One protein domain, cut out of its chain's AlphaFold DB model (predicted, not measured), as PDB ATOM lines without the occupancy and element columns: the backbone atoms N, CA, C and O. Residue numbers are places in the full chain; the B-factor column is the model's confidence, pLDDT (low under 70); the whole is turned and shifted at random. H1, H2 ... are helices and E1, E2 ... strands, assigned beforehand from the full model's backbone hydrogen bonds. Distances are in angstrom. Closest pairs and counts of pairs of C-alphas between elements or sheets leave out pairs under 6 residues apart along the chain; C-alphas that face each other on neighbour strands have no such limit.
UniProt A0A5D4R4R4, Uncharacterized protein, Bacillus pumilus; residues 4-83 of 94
ATOM      1  N   LEU A   4     123.036 119.602 129.172       97.56
ATOM      2  CA  LEU A   4     123.596 120.817 128.576       97.56
ATOM      3  C   LEU A   4     124.193 121.755 129.637       97.56
ATOM      4  O   LEU A   4     125.300 122.267 129.470       97.56
ATOM      5  N   GLU A   5     123.489 121.966 130.751       97.25
ATOM      6  CA  GLU A   5     124.011 122.756 131.871       97.25
ATOM      7  C   GLU A   5     125.264 122.105 132.470       97.25
ATOM      8  O   GLU A   5     126.256 122.792 132.721       97.25
ATOM      9  N   LEU A   6     125.252 120.777 132.638       97.88
ATOM     10  CA  LEU A   6     126.411 120.017 133.099       97.88
ATOM     11  C   LEU A   6     127.595 120.186 132.151       97.88
ATOM     12  O   LEU A   6     128.716 120.381 132.621       97.88
ATOM     13  N   PHE A   7     127.358 120.109 130.841       97.62
ATOM     14  CA  PHE A   7     128.396 120.298 129.840       97.62
ATOM     15  C   PHE A   7     129.027 121.681 129.965       97.62
ATOM     16  O   PHE A   7     130.236 121.771 130.134       97.62
ATOM     17  N   ASN A   8     128.225 122.748 129.968       97.12
ATOM     18  CA  ASN A   8     128.729 124.122 130.045       97.12
ATOM     19  C   ASN A   8     129.466 124.399 131.363       97.12
ATOM     20  O   ASN A   8     130.539 125.006 131.369       97.12
ATOM     21  N   HIS A   9     128.929 123.908 132.483       97.56
ATOM     22  CA  HIS A   9     129.592 124.006 133.779       97.56
ATOM     23  C   HIS A   9     130.932 123.253 133.785       97.56
ATOM     24  O   HIS A   9     131.938 123.764 134.278       97.56
ATOM     25  N   SER A  10     130.964 122.045 133.217       96.38
ATOM     26  CA  SER A  10     132.183 121.238 133.125       96.38
ATOM     27  C   SER A  10     133.202 121.859 132.170       96.38
ATOM     28  O   SER A  10     134.385 121.876 132.485       96.38
ATOM     29  N   LEU A  11     132.754 122.430 131.052       96.12
ATOM     30  CA  LEU A  11     133.609 123.105 130.083       96.12
ATOM     31  C   LEU A  11     134.349 124.276 130.736       96.12
ATOM     32  O   LEU A  11     135.565 124.365 130.610       96.12
ATOM     33  N   LYS A  12     133.635 125.099 131.516       96.50
ATOM     34  CA  LYS A  12     134.243 126.173 132.311       96.50
ATOM     35  C   LYS A  12     135.194 125.633 133.380       96.50
ATOM     36  O   LYS A  12     136.294 126.135 133.542       96.50
ATOM     37  N   ARG A  13     134.801 124.573 134.095       96.06
ATOM     38  CA  ARG A  13     135.653 123.935 135.114       96.06
ATOM     39  C   ARG A  13     136.982 123.423 134.545       96.06
ATOM     40  O   ARG A  13     137.968 123.375 135.277       96.06
ATOM     41  N   PHE A  14     136.996 122.984 133.290       93.88
ATOM     42  CA  PHE A  14     138.166 122.396 132.642       93.88
ATOM     43  C   PHE A  14     138.847 123.335 131.644       93.88
ATOM     44  O   PHE A  14     139.681 122.856 130.885       93.88
ATOM     45  N   GLU A  15     138.539 124.636 131.640       93.69
ATOM     46  CA  GLU A  15     139.027 125.581 130.623       93.69
ATOM     47  C   GLU A  15     140.562 125.632 130.504       93.69
ATOM     48  O   GLU A  15     141.082 125.733 129.396       93.69
ATOM     49  N   ASP A  16     141.281 125.430 131.613       92.56
ATOM     50  CA  ASP A  16     142.753 125.385 131.654       92.56
ATOM     51  C   ASP A  16     143.356 124.009 131.296       92.56
ATOM     52  O   ASP A  16     144.574 123.811 131.336       92.56
ATOM     53  N   GLN A  17     142.525 123.009 130.995       89.25
ATOM     54  CA  GLN A  17     142.986 121.675 130.617       89.25
ATOM     55  C   GLN A  17     143.300 121.600 129.122       89.25
ATOM     56  O   GLN A  17     142.770 122.347 128.310       89.25
ATOM     57  N   LYS A  18     144.121 120.623 128.723       86.81
ATOM     58  CA  LYS A  18     144.468 120.416 127.302       86.81
ATOM     59  C   LYS A  18     143.268 120.046 126.422       86.81
ATOM     60  O   LYS A  18     143.317 120.255 125.218       86.81
ATOM     61  N   GLU A  19     142.230 119.446 127.005       89.50
ATOM     62  CA  GLU A  19     141.073 118.917 126.275       89.50
ATOM     63  C   GLU A  19     139.752 119.163 127.037       89.50
ATOM     64  O   GLU A  19     139.096 118.215 127.480       89.50
ATOM     65  N   PRO A  20     139.336 120.428 127.218       92.94
ATOM     66  CA  PRO A  20     138.179 120.790 128.046       92.94
ATOM     67  C   PRO A  20     136.881 120.111 127.585       92.94
ATOM     68  O   PRO A  20     136.089 119.649 128.404       92.94
ATOM     69  N   ILE A  21     136.691 119.985 126.268       94.38
ATOM     70  CA  ILE A  21     135.505 119.369 125.653       94.38
ATOM     71  C   ILE A  21     135.455 117.867 125.941       94.38
ATOM     72  O   ILE A  21     134.393 117.359 126.283       94.38
ATOM     73  N   THR A  22     136.594 117.167 125.855       93.81
ATOM     74  CA  THR A  22     136.699 115.737 126.195       93.81
ATOM     75  C   THR A  22     136.226 115.500 127.628       93.81
ATOM     76  O   THR A  22     135.395 114.627 127.882       93.81
ATOM     77  N   PHE A  23     136.724 116.305 128.572       93.44
ATOM     78  CA  PHE A  23     136.363 116.176 129.983       93.44
ATOM     79  C   PHE A  23     134.896 116.540 130.246       93.44
ATOM     80  O   PHE A  23     134.214 115.840 130.996       93.44
ATOM     81  N   ALA A  24     134.389 117.595 129.604       95.88
ATOM     82  CA  ALA A  24     132.990 117.989 129.720       95.88
ATOM     83  C   ALA A  24     132.038 116.923 129.149       95.88
ATOM     84  O   ALA A  24     131.049 116.571 129.793       95.88
ATOM     85  N   LEU A  25     132.367 116.350 127.989       95.88
ATOM     86  CA  LEU A  25     131.595 115.277 127.365       95.88
ATOM     87  C   LEU A  25     131.601 114.003 128.223       95.88
ATOM     88  O   LEU A  25     130.567 113.352 128.364       95.88
ATOM     89  N   ALA A  26     132.726 113.674 128.864       95.06
ATOM     90  CA  ALA A  26     132.810 112.525 129.766       95.06
ATOM     91  C   ALA A  26     131.868 112.655 130.969       95.06
ATOM     92  O   ALA A  26     131.192 111.690 131.327       95.06
ATOM     93  N   ALA A  27     131.774 113.853 131.557       95.38
ATOM     94  CA  ALA A  27     130.845 114.122 132.651       95.38
ATOM     95  C   ALA A  27     129.382 113.920 132.220       95.38
ATOM     96  O   ALA A  27     128.603 113.302 132.948       95.38
ATOM     97  N   VAL A  28     129.020 114.384 131.019       97.12
ATOM     98  CA  VAL A  28     127.677 114.205 130.447       97.12
ATOM     99  C   VAL A  28     127.341 112.730 130.244       97.12
ATOM    100  O   VAL A  28     126.284 112.279 130.685       97.12
ATOM    101  N   ILE A  29     128.241 111.964 129.620       95.31
ATOM    102  CA  ILE A  29     128.031 110.533 129.363       95.31
ATOM    103  C   ILE A  29     127.912 109.764 130.688       95.31
ATOM    104  O   ILE A  29     127.039 108.906 130.814       95.31
ATOM    105  N   GLN A  30     128.723 110.097 131.696       94.31
ATOM    106  CA  GLN A  30     128.650 109.445 133.004       94.31
ATOM    107  C   GLN A  30     127.310 109.734 133.689       94.31
ATOM    108  O   GLN A  30     126.643 108.805 134.135       94.31
ATOM    109  N   LYS A  31     126.849 110.993 133.683       95.62
ATOM    110  CA  LYS A  31     125.534 111.357 134.231       95.62
ATOM    111  C   LYS A  31     124.389 110.661 133.488       95.62
ATOM    112  O   LYS A  31     123.466 110.168 134.132       95.62
ATOM    113  N   LYS A  32     124.460 110.563 132.153       95.50
ATOM    114  CA  LYS A  32     123.497 109.789 131.351       95.50
ATOM    115  C   LYS A  32     123.409 108.344 131.841       95.50
ATOM    116  O   LYS A  32     122.302 107.841 131.990       95.50
ATOM    117  N   ILE A  33     124.548 107.688 132.068       93.75
ATOM    118  CA  ILE A  33     124.602 106.299 132.546       93.75
ATOM    119  C   ILE A  33     124.049 106.189 133.969       93.75
ATOM    120  O   ILE A  33     123.259 105.293 134.258       93.75
ATOM    121  N   ASP A  34     124.441 107.097 134.860       93.56
ATOM    122  CA  ASP A  34     124.069 107.021 136.271       93.56
ATOM    123  C   ASP A  34     122.574 107.241 136.509       93.56
ATOM    124  O   ASP A  34     122.008 106.606 137.407       93.56
ATOM    125  N   GLU A  35     121.946 108.098 135.702       95.31
ATOM    126  CA  GLU A  35     120.550 108.533 135.847       95.31
ATOM    127  C   GLU A  35     119.623 108.038 134.720       95.31
ATOM    128  O   GLU A  35     118.450 108.401 134.686       95.31
ATOM    129  N   SER A  36     120.119 107.199 133.805       93.81
ATOM    130  CA  SER A  36     119.357 106.638 132.674       93.81
ATOM    131  C   SER A  36     118.670 107.698 131.788       93.81
ATOM    132  O   SER A  36     117.547 107.512 131.313       93.81
ATOM    133  N   LEU A  37     119.347 108.826 131.537       94.88
ATOM    134  CA  LEU A  37     118.802 110.009 130.845       94.88
ATOM    135  C   LEU A  37     118.837 109.883 129.310       94.88
ATOM    136  O   LEU A  37     119.403 110.726 128.616       94.88
ATOM    137  N   HIS A  38     118.259 108.816 128.753       93.62
ATOM    138  CA  HIS A  38     118.359 108.512 127.318       93.62
ATOM    139  C   HIS A  38     117.804 109.623 126.416       93.62
ATOM    140  O   HIS A  38     118.505 110.076 125.517       93.62
ATOM    141  N   LYS A  39     116.583 110.098 126.693       94.50
ATOM    142  CA  LYS A  39     115.917 111.125 125.879       94.50
ATOM    143  C   LYS A  39     116.649 112.469 125.926       94.50
ATOM    144  O   LYS A  39     116.902 113.081 124.899       94.50
ATOM    145  N   GLU A  40     117.029 112.908 127.122       96.25
ATOM    146  CA  GLU A  40     117.774 114.158 127.297       96.25
ATOM    147  C   GLU A  40     119.147 114.093 126.612       96.25
ATOM    148  O   GLU A  40     119.633 115.082 126.069       96.25
ATOM    149  N   TYR A  41     119.771 112.911 126.595       96.69
ATOM    150  CA  TYR A  41     121.027 112.713 125.887       96.69
ATOM    151  C   TYR A  41     120.875 112.820 124.367       96.69
ATOM    152  O   TYR A  41     121.790 113.315 123.722       96.69
ATOM    153  N   GLU A  42     119.752 112.393 123.785       96.94
ATOM    154  CA  GLU A  42     119.491 112.581 122.348       96.94
ATOM    155  C   GLU A  42     119.397 114.070 121.988       96.94
ATOM    156  O   GLU A  42     120.008 114.508 121.014       96.94
ATOM    157  N   GLU A  43     118.695 114.858 122.805       97.19
ATOM    158  CA  GLU A  43     118.593 116.316 122.643       97.19
ATOM    159  C   GLU A  43     119.969 116.988 122.794       97.19
ATOM    160  O   GLU A  43     120.357 117.836 121.984       97.19
ATOM    161  N   PHE A  44     120.752 116.559 123.790       97.75
ATOM    162  CA  PHE A  44     122.129 117.010 123.974       97.75
ATOM    163  C   PHE A  44     123.036 116.639 122.790       97.75
ATOM    164  O   PHE A  44     123.791 117.492 122.334       97.75
ATOM    165  N   ASP A  45     122.982 115.402 122.280       95.88
ATOM    166  CA  ASP A  45     123.838 114.938 121.175       95.88
ATOM    167  C   ASP A  45     123.558 115.724 119.890       95.88
ATOM    168  O   ASP A  45     124.491 116.121 119.192       95.88
ATOM    169  N   GLN A  46     122.287 116.032 119.614       96.56
ATOM    170  CA  GLN A  46     121.907 116.891 118.490       96.56
ATOM    171  C   GLN A  46     122.519 118.288 118.614       96.56
ATOM    172  O   GLN A  46     123.163 118.761 117.674       96.56
ATOM    173  N   TRP A  47     122.370 118.929 119.777       97.25
ATOM    174  CA  TRP A  47     122.983 120.231 120.039       97.25
ATOM    175  C   TRP A  47     124.517 120.174 119.949       97.25
ATOM    176  O   TRP A  47     125.141 121.040 119.333       97.25
ATOM    177  N   PHE A  48     125.134 119.138 120.522       96.06
ATOM    178  CA  PHE A  48     126.584 118.962 120.546       96.06
ATOM    179  C   PHE A  48     127.139 118.816 119.127       96.06
ATOM    180  O   PHE A  48     128.126 119.465 118.776       96.06
ATOM    181  N   ARG A  49     126.468 118.028 118.278       94.19
ATOM    182  CA  ARG A  49     126.817 117.880 116.861       94.19
ATOM    183  C   ARG A  49     126.716 119.197 116.105       94.19
ATOM    184  O   ARG A  49     127.659 119.556 115.417       94.19
ATOM    185  N   GLN A  50     125.625 119.939 116.283       95.69
ATOM    186  CA  GLN A  50     125.443 121.249 115.644       95.69
ATOM    187  C   GLN A  50     126.474 122.292 116.097       95.69
ATOM    188  O   GLN A  50     126.770 123.223 115.354       95.69
ATOM    189  N   THR A  51     127.003 122.154 117.315       95.50
ATOM    190  CA  THR A  51     127.935 123.121 117.913       95.50
ATOM    191  C   THR A  51     129.395 122.814 117.585       95.50
ATOM    192  O   THR A  51     130.192 123.733 117.406       95.50
ATOM    193  N   PHE A  52     129.769 121.532 117.543       93.81
ATOM    194  CA  PHE A  52     131.172 121.107 117.491       93.81
ATOM    195  C   PHE A  52     131.559 120.322 116.238       93.81
ATOM    196  O   PHE A  52     132.728 119.954 116.116       93.81
ATOM    197  N   TYR A  53     130.628 120.071 115.318       92.94
ATOM    198  CA  TYR A  53     130.902 119.427 114.037       92.94
ATOM    199  C   TYR A  53     130.473 120.324 112.879       92.94
ATOM    200  O   TYR A  53     129.501 121.071 112.978       92.94
ATOM    201  N   ASP A  54     131.203 120.238 111.772       93.06
ATOM    202  CA  ASP A  54     130.837 120.907 110.530       93.06
ATOM    203  C   ASP A  54     129.719 120.154 109.782       93.06
ATOM    204  O   ASP A  54     129.259 119.080 110.183       93.06
ATOM    205  N   SER A  55     129.281 120.716 108.653       90.69
ATOM    206  CA  SER A  55     128.266 120.103 107.789       90.69
ATOM    207  C   SER A  55     128.693 118.767 107.170       90.69
ATOM    208  O   SER A  55     127.836 118.034 106.683       90.69
ATOM    209  N   GLU A  56     129.992 118.449 107.160       91.81
ATOM    210  CA  GLU A  56     130.533 117.170 106.685       91.81
ATOM    211  C   GLU A  56     130.654 116.133 107.817       91.81
ATOM    212  O   GLU A  56     131.069 114.997 107.576       91.81
ATOM    213  N   GLY A  57     130.291 116.497 109.051       87.19
ATOM    214  CA  GLY A  57     130.400 115.630 110.218       87.19
ATOM    215  C   GLY A  57     131.822 115.514 110.766       87.19
ATOM    216  O   GLY A  57     132.115 114.550 111.478       87.19
ATOM    217  N   LYS A  58     132.710 116.469 110.467       89.81
ATOM    218  CA  LYS A  58     134.062 116.536 111.037       89.81
ATOM    219  C   LYS A  58     134.077 117.449 112.266       89.81
ATOM    220  O   LYS A  58     133.433 118.497 112.247       89.81
ATOM    221  N   PRO A  59     134.814 117.096 113.334       89.50
ATOM    222  CA  PRO A  59     134.980 117.978 114.483       89.50
ATOM    223  C   PRO A  59     135.591 119.327 114.075       89.50
ATOM    224  O   PRO A  59     136.668 119.368 113.482       89.50
ATOM    225  N   MET A  60     134.936 120.431 114.437       91.12
ATOM    226  CA  MET A  60     135.433 121.799 114.207       91.12
ATOM    227  C   MET A  60     136.598 122.166 115.132       91.12
ATOM    228  O   MET A  60     137.334 123.117 114.882       91.12
ATOM    229  N   GLN A  61     136.754 121.420 116.221       87.88
ATOM    230  CA  GLN A  61     137.845 121.549 117.174       87.88
ATOM    231  C   GLN A  61     138.224 120.176 117.712       87.88
ATOM    232  O   GLN A  61     137.425 119.239 117.698       87.88
ATOM    233  N   TYR A  62     139.457 120.056 118.186       84.69
ATOM    234  CA  TYR A  62     139.980 118.789 118.666       84.69
ATOM    235  C   TYR A  62     139.379 118.406 120.029       84.69
ATOM    236  O   TYR A  62     139.436 119.171 120.992       84.69
ATOM    237  N   PHE A  63     138.836 117.192 120.108       89.56
ATOM    238  CA  PHE A  63     138.457 116.505 121.342       89.56
ATOM    239  C   PHE A  63     138.439 114.994 121.101       89.56
ATOM    240  O   PHE A  63     138.378 114.526 119.964       89.56
ATOM    241  N   ARG A  64     138.484 114.219 122.183       87.12
ATOM    242  CA  ARG A  64     138.376 112.761 122.149       87.12
ATOM    243  C   ARG A  64     136.992 112.353 122.621       87.12
ATOM    244  O   ARG A  64     136.499 112.870 123.621       87.12
ATOM    245  N   THR A  65     136.384 111.400 121.926       86.62
ATOM    246  CA  THR A  65     135.141 110.787 122.396       86.62
ATOM    247  C   THR A  65     135.469 109.849 123.562       86.62
ATOM    248  O   THR A  65     136.272 108.928 123.382       86.62
ATOM    249  N   PRO A  66     134.891 110.063 124.756       88.06
ATOM    250  CA  PRO A  66     135.074 109.164 125.889       88.06
ATOM    251  C   PRO A  66     134.548 107.764 125.566       88.06
ATOM    252  O   PRO A  66     133.541 107.625 124.871       88.06
ATOM    253  N   LEU A  67     135.201 106.728 126.093       88.50
ATOM    254  CA  LEU A  67     134.706 105.357 125.970       88.50
ATOM    255  C   LEU A  67     133.902 104.969 127.208       88.50
ATOM    256  O   LEU A  67     134.102 105.519 128.291       88.50
ATOM    257  N   VAL A  68     133.012 103.995 127.047       89.00
ATOM    258  CA  VAL A  68     132.237 103.410 128.142       89.00
ATOM    259  C   VAL A  68     132.759 102.001 128.397       89.00
ATOM    260  O   VAL A  68     132.736 101.158 127.506       89.00
ATOM    261  N   ASP A  69     133.249 101.761 129.610       88.75
ATOM    262  CA  ASP A  69     133.585 100.436 130.115       88.75
ATOM    263  C   ASP A  69     132.334  99.778 130.708       88.75
ATOM    264  O   ASP A  69     131.814 100.213 131.741       88.75
ATOM    265  N   GLU A  70     131.853  98.726 130.048       89.56
ATOM    266  CA  GLU A  70     130.700  97.932 130.484       89.56
ATOM    267  C   GLU A  70     131.086  96.765 131.404       89.56
ATOM    268  O   GLU A  70     130.205  96.131 131.983       89.56
ATOM    269  N   SER A  71     132.382  96.502 131.621       88.50
ATOM    270  CA  SER A  71     132.858  95.400 132.475       88.50
ATOM    271  C   SER A  71     132.215  95.362 133.873       88.50
ATOM    272  O   SER A  71     131.895  94.264 134.338       88.50
ATOM    273  N   PRO A  72     131.953  96.498 134.559       89.19
ATOM    274  CA  PRO A  72     131.285  96.480 135.860       89.19
ATOM    275  C   PRO A  72     129.886  95.852 135.842       89.19
ATOM    276  O   PRO A  72     129.464  95.313 136.865       89.19
ATOM    277  N   VAL A  73     129.181  95.881 134.706       86.75
ATOM    278  CA  VAL A  73     127.825  95.322 134.563       86.75
ATOM    279  C   VAL A  73     127.817  93.820 134.832       86.75
ATOM    280  O   VAL A  73     126.897  93.317 135.475       86.75
ATOM    281  N   ILE A  74     128.882  93.116 134.438       85.81
ATOM    282  CA  ILE A  74     129.062  91.672 134.669       85.81
ATOM    283  C   ILE A  74     129.005  91.336 136.169       85.81
ATOM    284  O   ILE A  74     128.574  90.253 136.556       85.81
ATOM    285  N   PHE A  75     129.389  92.286 137.022       89.00
ATOM    286  CA  PHE A  75     129.446  92.135 138.475       89.00
ATOM    287  C   PHE A  75     128.327  92.905 139.202       89.00
ATOM    288  O   PHE A  75     128.428  93.145 140.404       89.00
ATOM    289  N   GLY A  76     127.272  93.320 138.490       86.12
ATOM    290  CA  GLY A  76     126.152  94.084 139.058       86.12
ATOM    291  C   GLY A  76     126.447  95.569 139.317       86.12
ATOM    292  O   GLY A  76     125.673  96.243 139.994       86.12
ATOM    293  N   GLY A  77     127.564  96.088 138.801       88.50
ATOM    294  CA  GLY A  77     127.908  97.509 138.816       88.50
ATOM    295  C   GLY A  77     127.319  98.287 137.633       88.50
ATOM    296  O   GLY A  77     126.718  97.720 136.724       88.50
ATOM    297  N   LYS A  78     127.519  99.610 137.629       87.31
ATOM    298  CA  LYS A  78     127.163 100.483 136.496       87.31
ATOM    299  C   LYS A  78     128.351 100.666 135.542       87.31
ATOM    300  O   LYS A  78     129.485 100.703 136.033       87.31
ATOM    301  N   PRO A  79     128.111 100.839 134.226       89.56
ATOM    302  CA  PRO A  79     129.165 101.208 133.289       89.56
ATOM    303  C   PRO A  79     129.892 102.482 133.727       89.56
ATOM    304  O   PRO A  79     129.310 103.355 134.379       89.56
ATOM    305  N   LYS A  80     131.167 102.596 133.360       89.62
ATOM    306  CA  LYS A  80     131.995 103.756 133.703       89.62
ATOM    307  C   LYS A  80     132.565 104.410 132.464       89.62
ATOM    308  O   LYS A  80     133.037 103.734 131.558       89.62
ATOM    309  N   VAL A  81     132.577 105.735 132.451       88.50
ATOM    310  CA  VAL A  81     133.263 106.487 131.406       88.50
ATOM    311  C   VAL A  81     134.763 106.476 131.672       88.50
ATOM    312  O   VAL A  81     135.222 106.858 132.749       88.50
ATOM    313  N   ILE A  82     135.529 106.055 130.671       87.25
ATOM    314  CA  ILE A  82     136.987 106.032 130.691       87.25
ATOM    315  C   ILE A  82     137.543 106.980 129.628       87.25
ATOM    316  O   ILE A  82     137.076 107.052 128.488       87.25
ATOM    317  N   LEU A  83     138.582 107.714 130.016       81.75
ATOM    318  CA  LEU A  83     139.366 108.547 129.116       81.75
ATOM    319  C   LEU A  83     140.639 107.786 128.771       81.75
ATOM    320  O   LEU A  83     141.535 107.654 129.604       81.75
TER     321      LEU A  83
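Overview. This is residues 4 to 83 of the 94 residues of an uncharacterized protein of Bacillus pumilus (UniProt A0A5D4R4R4). Helix H2 lies in the middle, with H1 packed on it as a helical hairpin, H3 folded back nearly antiparallel beside it at a looser distance, and the short strand pair E1 and E2 packed on it through E2. Little H4 lies far out at one end, between the two strands along the chain. The printed part has 80 residues, in the order H1, H2, H3, E1, H4, E2; the sheet, E1 - E2, is antiparallel, and the class is mostly helix. It is compact, with a radius of gyration of the C-alphas of 13.3 A and spans of 40 by 28 by 22 A.

Along the chain. H1, residues 4 to 13, begins at C-alpha 4 (123.596, 120.817, 128.576) and is 14.1 A long. H2, residues 20 to 35, measures 22.8 A, and H3, residues 38 to 52, 20.5 A. E1 is residues 67 to 69, H4 71 to 75, and E2 80 to 82, ending at C-alpha 82 (136.987, 106.032, 130.691).

Arrangement. H1 and H2 touch, closest at the C-alphas of Ser 10 and Ala 24, 4.8 A, at a steep tilt of 43 degrees, opposite ways. H2 and H3 are close but not clearly touching, closest at the C-alphas of Lys 32 and His 38, 6.7 A, at a shallow tilt of 11 degrees, opposite ways. The closest C-alphas of H2 and E2 are those of Gln 30 and Val 81, 5.7 A. Between E1 and E2, N 69 and O 80 are 2.8 A apart, within hydrogen-bond range. H2 and H4 are apart. Every O i to N i+4 pair is within range in H1, H2 and H3; H4 has 0 of 1, but 2 of 2 O i to N i+3 pairs.

Size, cuts and confidence. The C-alphas of Ser 55 and Phe 75 are the farthest apart, 41.5 A. The printed part has no cut; the link from H3 to E1, 14 residues, is long. Mean pLDDT of the printed part is 92.5, and no printed residue is under 70.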